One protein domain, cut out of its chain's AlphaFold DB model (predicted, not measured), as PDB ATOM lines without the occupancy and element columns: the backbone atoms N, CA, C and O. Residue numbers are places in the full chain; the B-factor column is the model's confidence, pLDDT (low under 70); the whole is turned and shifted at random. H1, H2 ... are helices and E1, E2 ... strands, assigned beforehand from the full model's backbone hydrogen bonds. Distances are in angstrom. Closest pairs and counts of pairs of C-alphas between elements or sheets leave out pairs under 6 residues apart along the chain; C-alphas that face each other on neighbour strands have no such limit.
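This is residues 44 to 106 of the 196 residues of an uncharacterized protein of Aspergillus pseudocaelatus (UniProt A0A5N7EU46). The model is a loose rod: a small ribbon of two parallel strands, E1 and E2, with H2 alongside E2, makes one half, H1 sits near the middle, and H3 runs on from there to the other end. Residues 75 to 80, of which 75 belongs to H2 and the others follow it before E2, stick out. The 63 printed residues hold three named helices and two named strands, in the order E1, H1, H2, E2, H3, and the class is mixed, helices and strands. The radius of gyration of the C-alphas is 13.6 A, and the spans are 46 by 20 by 16 A.

E1, residues 44 to 47, begins at C-alpha 44 (-23.671, -8.762, 16.790). E2, residues 82 to 86, is 13.0 A long. H1 is residues 48 to 53; H2, residues 63 to 75, is 18.4 A long. H3, residues 90 to 105, is 22.0 A long and ends at C-alpha 105 (-19.365, -39.928, 11.489).

E1 and E2 are parallel at 13 degrees, with N 84 and O 44 2.8 A apart and N 46 and O 84 3.0 A apart, within hydrogen-bond range. E1, H1, H2 and E2 form a strand-helix-strand unit, two parallel neighbour strands with helices between, with a right-handed crossover. The closest C-alphas of H2 and E2, Arg 74 and Val 83, are 6.7 A apart. With residues 63 to 67 alone, H2 touches H1, closest at the C-alphas of Leu 48 and Ile 63, 5.7 A, opposite ways at a steep tilt of 49 degrees. With residues 90 to 97 alone, H3 touches H1, closest at the C-alphas of Glu 50 and Ala 93, 5.1 A, the same way at a shallow tilt of 25 degrees. H2 and H3 are apart. Every O i to N i+4 pair in H1, H2 and H3 is within hydrogen-bond range.

The C-alphas of Pro 79 and Ala 106, the two farthest apart, are 46.3 A apart. The printed part has no cut and no long link. Its mean pLDDT is 78.7; residue 79 and residues 94 to 106 are under 70.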
ATOM      1  N   LEU A  44     -24.106  -7.424  17.191       86.06
ATOM      2  CA  LEU A  44     -23.671  -8.762  16.790       86.06
ATOM      3  C   LEU A  44     -22.268  -8.697  16.192       86.06
ATOM      4  O   LEU A  44     -22.061  -7.947  15.239       86.06
ATOM      5  N   ASP A  45     -21.344  -9.504  16.710       88.81
ATOM      6  CA  ASP A  45     -20.068  -9.798  16.052       88.81
ATOM      7  C   ASP A  45     -20.143 -11.200  15.436       88.81
ATOM      8  O   ASP A  45     -20.303 -12.191  16.148       88.81
ATOM      9  N   LEU A  46     -20.113 -11.276  14.104       89.81
ATOM     10  CA  LEU A  46     -20.372 -12.508  13.361       89.81
ATOM     11  C   LEU A  46     -19.106 -12.999  12.660       89.81
ATOM     12  O   LEU A  46     -18.608 -12.330  11.754       89.81
ATOM     13  N   ASN A  47     -18.639 -14.198  13.017       91.75
ATOM     14  CA  ASN A  47     -17.605 -14.920  12.279       91.75
ATOM     15  C   ASN A  47     -18.242 -15.733  11.141       91.75
ATOM     16  O   ASN A  47     -18.828 -16.795  11.354       91.75
ATOM     17  N   LEU A  48     -18.130 -15.231   9.913       90.25
ATOM     18  CA  LEU A  48     -18.797 -15.820   8.753       90.25
ATOM     19  C   LEU A  48     -18.221 -17.179   8.344       90.25
ATOM     20  O   LEU A  48     -18.969 -18.014   7.832       90.25
ATOM     21  N   ALA A  49     -16.927 -17.415   8.577       88.75
ATOM     22  CA  ALA A  49     -16.303 -18.707   8.312       88.75
ATOM     23  C   ALA A  49     -16.863 -19.792   9.241       88.75
ATOM     24  O   ALA A  49     -17.263 -20.853   8.766       88.75
ATOM     25  N   GLU A  50     -16.970 -19.507  10.540       87.69
ATOM     26  CA  GLU A  50     -17.571 -20.434  11.510       87.69
ATOM     27  C   GLU A  50     -19.050 -20.681  11.218       87.69
ATOM     28  O   GLU A  50     -19.498 -21.824  11.223       87.69
ATOM     29  N   ILE A  51     -19.795 -19.622  10.892       89.25
ATOM     30  CA  ILE A  51     -21.210 -19.726  10.532       89.25
ATOM     31  C   ILE A  51     -21.383 -20.629   9.302       89.25
ATOM     32  O   ILE A  51     -22.171 -21.571   9.343       89.25
ATOM     33  N   SER A  52     -20.624 -20.394   8.226       87.69
ATOM     34  CA  SER A  52     -20.653 -21.233   7.018       87.69
ATOM     35  C   SER A  52     -20.250 -22.688   7.311       87.69
ATOM     36  O   SER A  52     -20.861 -23.622   6.787       87.69
ATOM     37  N   ALA A  53     -19.267 -22.908   8.188       85.50
ATOM     38  CA  ALA A  53     -18.809 -24.241   8.580       85.50
ATOM     39  C   ALA A  53     -19.826 -25.007   9.445       85.50
ATOM     40  O   ALA A  53     -19.939 -26.227   9.310       85.50
ATOM     41  N   ALA A  54     -20.587 -24.306  10.285       86.12
ATOM     42  CA  ALA A  54     -21.625 -24.880  11.140       86.12
ATOM     43  C   ALA A  54     -22.965 -25.102  10.413       86.12
ATOM     44  O   ALA A  54     -23.942 -25.523  11.034       86.12
ATOM     45  N   TRP A  55     -23.043 -24.814   9.108       86.62
ATOM     46  CA  TRP A  55     -24.297 -24.929   8.372       86.62
ATOM     47  C   TRP A  55     -24.764 -26.397   8.296       86.62
ATOM     48  O   TRP A  55     -24.004 -27.256   7.833       86.62
ATOM     49  N   PRO A  56     -26.006 -26.704   8.717       81.12
ATOM     50  CA  PRO A  56     -26.440 -28.084   8.942       81.12
ATOM     51  C   PRO A  56     -26.672 -28.870   7.647       81.12
ATOM     52  O   PRO A  56     -26.546 -30.091   7.635       81.12
ATOM     53  N   THR A  57     -27.007 -28.189   6.550       85.19
ATOM     54  CA  THR A  57     -27.380 -28.812   5.273       85.19
ATOM     55  C   THR A  57     -26.502 -28.324   4.121       85.19
ATOM     56  O   THR A  57     -25.926 -27.235   4.173       85.19
ATOM     57  N   GLN A  58     -26.381 -29.150   3.076       83.62
ATOM     58  CA  GLN A  58     -25.698 -28.797   1.827       83.62
ATOM     59  C   GLN A  58     -26.717 -28.380   0.744       83.62
ATOM     60  O   GLN A  58     -27.802 -28.962   0.700       83.62
ATOM     61  N   PRO A  59     -26.382 -27.419  -0.145       84.19
ATOM     62  CA  PRO A  59     -25.125 -26.673  -0.200       84.19
ATOM     63  C   PRO A  59     -25.048 -25.596   0.886       84.19
ATOM     64  O   PRO A  59     -26.028 -24.927   1.210       84.19
ATOM     65  N   ARG A  60     -23.849 -25.421   1.440       85.12
ATOM     66  CA  ARG A  60     -23.596 -24.415   2.473       85.12
ATOM     67  C   ARG A  60     -23.391 -23.045   1.826       85.12
ATOM     68  O   ARG A  60     -22.765 -22.972   0.766       85.12
ATOM     69  N   PRO A  61     -23.875 -21.956   2.439       87.31
ATOM     70  CA  PRO A  61     -23.655 -20.624   1.904       87.31
ATOM     71  C   PRO A  61     -22.173 -20.269   1.990       87.31
ATOM     72  O   PRO A  61     -21.522 -20.477   3.017       87.31
ATOM     73  N   THR A  62     -21.642 -19.703   0.909       88.50
ATOM     74  CA  THR A  62     -20.287 -19.153   0.912       88.50
ATOM     75  C   THR A  62     -20.233 -17.907   1.790       88.50
ATOM     76  O   THR A  62     -21.239 -17.222   1.994       88.50
ATOM     77  N   ILE A  63     -19.040 -17.565   2.273       88.56
ATOM     78  CA  ILE A  63     -18.826 -16.345   3.062       88.56
ATOM     79  C   ILE A  63     -19.335 -15.105   2.311       88.56
ATOM     80  O   ILE A  63     -20.023 -14.280   2.898       88.56
ATOM     81  N   LEU A  64     -19.086 -15.020   0.999       88.19
ATOM     82  CA  LEU A  64     -19.560 -13.911   0.168       88.19
ATOM     83  C   LEU A  64     -21.095 -13.836   0.119       88.19
ATOM     84  O   LEU A  64     -21.662 -12.749   0.204       88.19
ATOM     85  N   ALA A  65     -21.777 -14.981   0.013       89.31
ATOM     86  CA  ALA A  65     -23.237 -15.020   0.034       89.31
ATOM     87  C   ALA A  65     -23.793 -14.547   1.391       89.31
ATOM     88  O   ALA A  65     -24.776 -13.805   1.433       89.31
ATOM     89  N   LEU A  66     -23.134 -14.916   2.497       91.06
ATOM     90  CA  LEU A  66     -23.487 -14.429   3.834       91.06
ATOM     91  C   LEU A  66     -23.248 -12.920   3.973       91.06
ATOM     92  O   LEU A  66     -24.120 -12.220   4.482       91.06
ATOM     93  N   GLU A  67     -22.118 -12.402   3.486       90.06
ATOM     94  CA  GLU A  67     -21.820 -10.962   3.482       90.06
ATOM     95  C   GLU A  67     -22.886 -10.172   2.722       90.06
ATOM     96  O   GLU A  67     -23.399  -9.181   3.237       90.06
ATOM     97  N   GLN A  68     -23.262 -10.625   1.523       90.75
ATOM     98  CA  GLN A  68     -24.287  -9.976   0.704       90.75
ATOM     99  C   GLN A  68     -25.651  -9.976   1.399       90.75
ATOM    100  O   GLN A  68     -26.323  -8.941   1.472       90.75
ATOM    101  N   GLN A  69     -26.045 -11.117   1.963       89.88
ATOM    102  CA  GLN A  69     -27.319 -11.233   2.660       89.88
ATOM    103  C   GLN A  69     -27.357 -10.360   3.922       89.88
ATOM    104  O   GLN A  69     -28.341  -9.660   4.178       89.88
ATOM    105  N   LEU A  70     -26.269 -10.342   4.693       88.62
ATOM    106  CA  LEU A  70     -26.159  -9.528   5.902       88.62
ATOM    107  C   LEU A  70     -25.982  -8.039   5.586       88.62
ATOM    108  O   LEU A  70     -26.413  -7.197   6.373       88.62
ATOM    109  N   ALA A  71     -25.435  -7.681   4.424       85.31
ATOM    110  CA  ALA A  71     -25.402  -6.298   3.959       85.31
ATOM    111  C   ALA A  71     -26.822  -5.757   3.729       85.31
ATOM    112  O   ALA A  71     -27.131  -4.649   4.173       85.31
ATOM    113  N   ASN A  72     -27.710  -6.549   3.115       82.69
ATOM    114  CA  ASN A  72     -29.124  -6.185   2.985       82.69
ATOM    115  C   ASN A  72     -29.801  -6.042   4.351       82.69
ATOM    116  O   ASN A  72     -30.574  -5.106   4.557       82.69
ATOM    117  N   PHE A  73     -29.474  -6.918   5.301       81.12
ATOM    118  CA  PHE A  73     -29.987  -6.825   6.664       81.12
ATOM    119  C   PHE A  73     -29.539  -5.534   7.363       81.12
ATOM    120  O   PHE A  73     -30.377  -4.806   7.891       81.12
ATOM    121  N   ARG A  74     -28.245  -5.190   7.284       82.00
ATOM    122  CA  ARG A  74     -27.673  -3.964   7.870       82.00
ATOM    123  C   ARG A  74     -28.345  -2.690   7.366       82.00
ATOM    124  O   ARG A  74     -28.564  -1.777   8.152       82.00
ATOM    125  N   ARG A  75     -28.706  -2.640   6.082       80.62
ATOM    126  CA  ARG A  75     -29.396  -1.483   5.479       80.62
ATOM    127  C   ARG A  75     -30.789  -1.234   6.058       80.62
ATOM    128  O   ARG A  75     -31.257  -0.104   6.021       80.62
ATOM    129  N   HIS A  76     -31.435  -2.269   6.585       80.94
ATOM    130  CA  HIS A  76     -32.780  -2.188   7.157       80.94
ATOM    131  C   HIS A  76     -32.770  -2.217   8.692       80.94
ATOM    132  O   HIS A  76     -33.825  -2.364   9.315       80.94
ATOM    133  N   LEU A  77     -31.594  -2.095   9.318       74.88
ATOM    134  CA  LEU A  77     -31.488  -2.002  10.768       74.88
ATOM    135  C   LEU A  77     -32.031  -0.664  11.263       74.88
ATOM    136  O   LEU A  77     -31.804   0.392  10.672       74.88
ATOM    137  N   ARG A  78     -32.736  -0.716  12.395       71.94
ATOM    138  CA  ARG A  78     -33.126   0.491  13.119       71.94
ATOM    139  C   ARG A  78     -31.878   1.202  13.662       71.94
ATOM    140  O   ARG A  78     -30.924   0.523  14.050       71.94
ATOM    141  N   PRO A  79     -31.893   2.544  13.745       69.69
ATOM    142  CA  PRO A  79     -30.840   3.295  14.421       69.69
ATOM    143  C   PRO A  79     -30.635   2.763  15.849       69.69
ATOM    144  O   PRO A  79     -31.599   2.654  16.604       69.69
ATOM    145  N   GLY A  80     -29.395   2.399  16.194       72.00
ATOM    146  CA  GLY A  80     -29.033   1.775  17.476       72.00
ATOM    147  C   GLY A  80     -28.707   0.277  17.404       72.00
ATOM    148  O   GLY A  80     -28.116  -0.254  18.340       72.00
ATOM    149  N   ASN A  81     -29.015  -0.403  16.293       75.56
ATOM    150  CA  ASN A  81     -28.616  -1.798  16.073       75.56
ATOM    151  C   ASN A  81     -27.343  -1.838  15.220       75.56
ATOM    152  O   ASN A  81     -27.276  -1.177  14.182       75.56
ATOM    153  N   SER A  82     -26.356  -2.647  15.617       76.06
ATOM    154  CA  SER A  82     -25.110  -2.814  14.864       76.06
ATOM    155  C   SER A  82     -24.811  -4.282  14.603       76.06
ATOM    156  O   SER A  82     -24.986  -5.151  15.456       76.06
ATOM    157  N   VAL A  83     -24.330  -4.562  13.397       81.44
ATOM    158  CA  VAL A  83     -23.825  -5.881  13.021       81.44
ATOM    159  C   VAL A  83     -22.441  -5.683  12.431       81.44
ATOM    160  O   VAL A  83     -22.285  -5.059  11.375       81.44
ATOM    161  N   VAL A  84     -21.449  -6.214  13.133       83.56
ATOM    162  CA  VAL A  84     -20.059  -6.296  12.706       83.56
ATOM    163  C   VAL A  84     -19.864  -7.656  12.048       83.56
ATOM    164  O   VAL A  84     -20.220  -8.697  12.596       83.56
ATOM    165  N   LEU A  85     -19.347  -7.630  10.823       85.12
ATOM    166  CA  LEU A  85     -19.084  -8.827  10.036       85.12
ATOM    167  C   LEU A  85     -17.583  -9.069  10.019       85.12
ATOM    168  O   LEU A  85     -16.823  -8.219   9.550       85.12
ATOM    169  N   ARG A  86     -17.165 -10.235  10.501       88.06
ATOM    170  CA  ARG A  86     -15.787 -10.703  10.436       88.06
ATOM    171  C   ARG A  86     -15.732 -11.916   9.536       88.06
ATOM    172  O   ARG A  86     -16.448 -12.893   9.733       88.06
ATOM    173  N   ARG A  87     -14.824 -11.885   8.566       80.06
ATOM    174  CA  ARG A  87     -14.613 -13.026   7.673       80.06
ATOM    175  C   ARG A  87     -14.156 -14.279   8.432       80.06
ATOM    176  O   ARG A  87     -14.541 -15.375   8.050       80.06
ATOM    177  N   GLY A  88     -13.414 -14.083   9.527       83.06
ATOM    178  CA  GLY A  88     -12.859 -15.151  10.359       83.06
ATOM    179  C   GLY A  88     -11.669 -15.865   9.725       83.06
ATOM    180  O   GLY A  88     -11.300 -15.581   8.585       83.06
ATOM    181  N   ASP A  89     -11.067 -16.791  10.474       82.19
ATOM    182  CA  ASP A  89     -10.045 -17.697   9.947       82.19
ATOM    183  C   ASP A  89     -10.722 -18.891   9.261       82.19
ATOM    184  O   ASP A  89     -11.295 -19.779   9.897       82.19
ATOM    185  N   ILE A  90     -10.661 -18.887   7.931       76.81
ATOM    186  CA  ILE A  90     -11.271 -19.906   7.077       76.81
ATOM    187  C   ILE A  90     -10.625 -21.278   7.312       76.81
ATOM    188  O   ILE A  90     -11.329 -22.286   7.307       76.81
ATOM    189  N   ASN A  91      -9.313 -21.332   7.555       74.69
ATOM    190  CA  ASN A  91      -8.595 -22.592   7.747       74.69
ATOM    191  C   ASN A  91      -8.943 -23.217   9.100       74.69
ATOM    192  O   ASN A  91      -9.159 -24.430   9.184       74.69
ATOM    193  N   ALA A  92      -9.068 -22.389  10.140       72.56
ATOM    194  CA  ALA A  92      -9.543 -22.832  11.446       72.56
ATOM    195  C   ALA A  92     -10.994 -23.335  11.368       72.56
ATOM    196  O   ALA A  92     -11.294 -24.416  11.869       72.56
ATOM    197  N   ALA A  93     -11.881 -22.621  10.667       70.81
ATOM    198  CA  ALA A  93     -13.269 -23.045  10.480       70.81
ATOM    199  C   ALA A  93     -13.389 -24.361   9.686       70.81
ATOM    200  O   ALA A  93     -14.187 -25.228  10.043       70.81
ATOM    201  N   MET A  94     -12.565 -24.549   8.648       69.69
ATOM    202  CA  MET A  94     -12.483 -25.804   7.889       69.69
ATOM    203  C   MET A  94     -11.893 -26.958   8.717       69.69
ATOM    204  O   MET A  94     -12.309 -28.104   8.553       69.69
ATOM    205  N   SER A  95     -10.968 -26.672   9.634       66.56
ATOM    206  CA  SER A  95     -10.415 -27.674  10.557       66.56
ATOM    207  C   SER A  95     -11.443 -28.090  11.612       66.56
ATOM    208  O   SER A  95     -11.691 -29.282  11.784       66.56
ATOM    209  N   SER A  96     -12.133 -27.128  12.234       61.50
ATOM    210  CA  SER A  96     -13.269 -27.384  13.135       61.50
ATOM    211  C   SER A  96     -14.395 -28.146  12.433       61.50
ATOM    212  O   SER A  96     -15.065 -28.969  13.053       61.50
ATOM    213  N   LEU A  97     -14.583 -27.927  11.128       61.47
ATOM    214  CA  LEU A  97     -15.496 -28.709  10.301       61.47
ATOM    215  C   LEU A  97     -15.032 -30.157  10.127       61.47
ATOM    216  O   LEU A  97     -15.850 -31.063  10.264       61.47
ATOM    217  N   ALA A  98     -13.754 -30.399   9.827       62.03
ATOM    218  CA  ALA A  98     -13.231 -31.762   9.754       62.03
ATOM    219  C   ALA A  98     -13.466 -32.499  11.082       62.03
ATOM    220  O   ALA A  98     -13.915 -33.643  11.073       62.03
ATOM    221  N   THR A  99     -13.286 -31.813  12.213       60.12
ATOM    222  CA  THR A  99     -13.613 -32.340  13.543       60.12
ATOM    223  C   THR A  99     -15.118 -32.563  13.741       60.12
ATOM    224  O   THR A  99     -15.501 -33.618  14.235       60.12
ATOM    225  N   ALA A 100     -15.988 -31.634  13.329       60.88
ATOM    226  CA  ALA A 100     -17.443 -31.767  13.470       60.88
ATOM    227  C   ALA A 100     -18.030 -32.878  12.580       60.88
ATOM    228  O   ALA A 100     -18.858 -33.663  13.038       60.88
ATOM    229  N   ASN A 101     -17.567 -32.999  11.334       59.81
ATOM    230  CA  ASN A 101     -17.941 -34.098  10.444       59.81
ATOM    231  C   ASN A 101     -17.374 -35.428  10.952       59.81
ATOM    232  O   ASN A 101     -18.093 -36.422  10.954       59.81
ATOM    233  N   ALA A 102     -16.125 -35.465  11.431       60.16
ATOM    234  CA  ALA A 102     -15.571 -36.663  12.061       60.16
ATOM    235  C   ALA A 102     -16.375 -37.065  13.305       60.16
ATOM    236  O   ALA A 102     -16.626 -38.247  13.495       60.16
ATOM    237  N   HIS A 103     -16.850 -36.108  14.106       54.12
ATOM    238  CA  HIS A 103     -17.712 -36.374  15.259       54.12
ATOM    239  C   HIS A 103     -19.108 -36.875  14.848       54.12
ATOM    240  O   HIS A 103     -19.630 -37.797  15.466       54.12
ATOM    241  N   ALA A 104     -19.687 -36.340  13.767       55.84
ATOM    242  CA  ALA A 104     -20.944 -36.834  13.198       55.84
ATOM    243  C   ALA A 104     -20.810 -38.252  12.605       55.84
ATOM    244  O   ALA A 104     -21.734 -39.053  12.720       55.84
ATOM    245  N   HIS A 105     -19.661 -38.587  12.010       50.16
ATOM    246  CA  HIS A 105     -19.365 -39.928  11.489       50.16
ATOM    247  C   HIS A 105     -18.886 -40.918  12.567       50.16
ATOM    248  O   HIS A 105     -19.050 -42.123  12.397       50.16
ATOM    249  N   ALA A 106     -18.336 -40.431  13.684       51.72
ATOM    250  CA  ALA A 106     -17.962 -41.217  14.863       51.72
ATOM    251  C   ALA A 106     -19.132 -41.449  15.835       51.72
ATOM    252  O   ALA A 106     -18.935 -42.059  16.884       51.72
TER     253      ALA A 106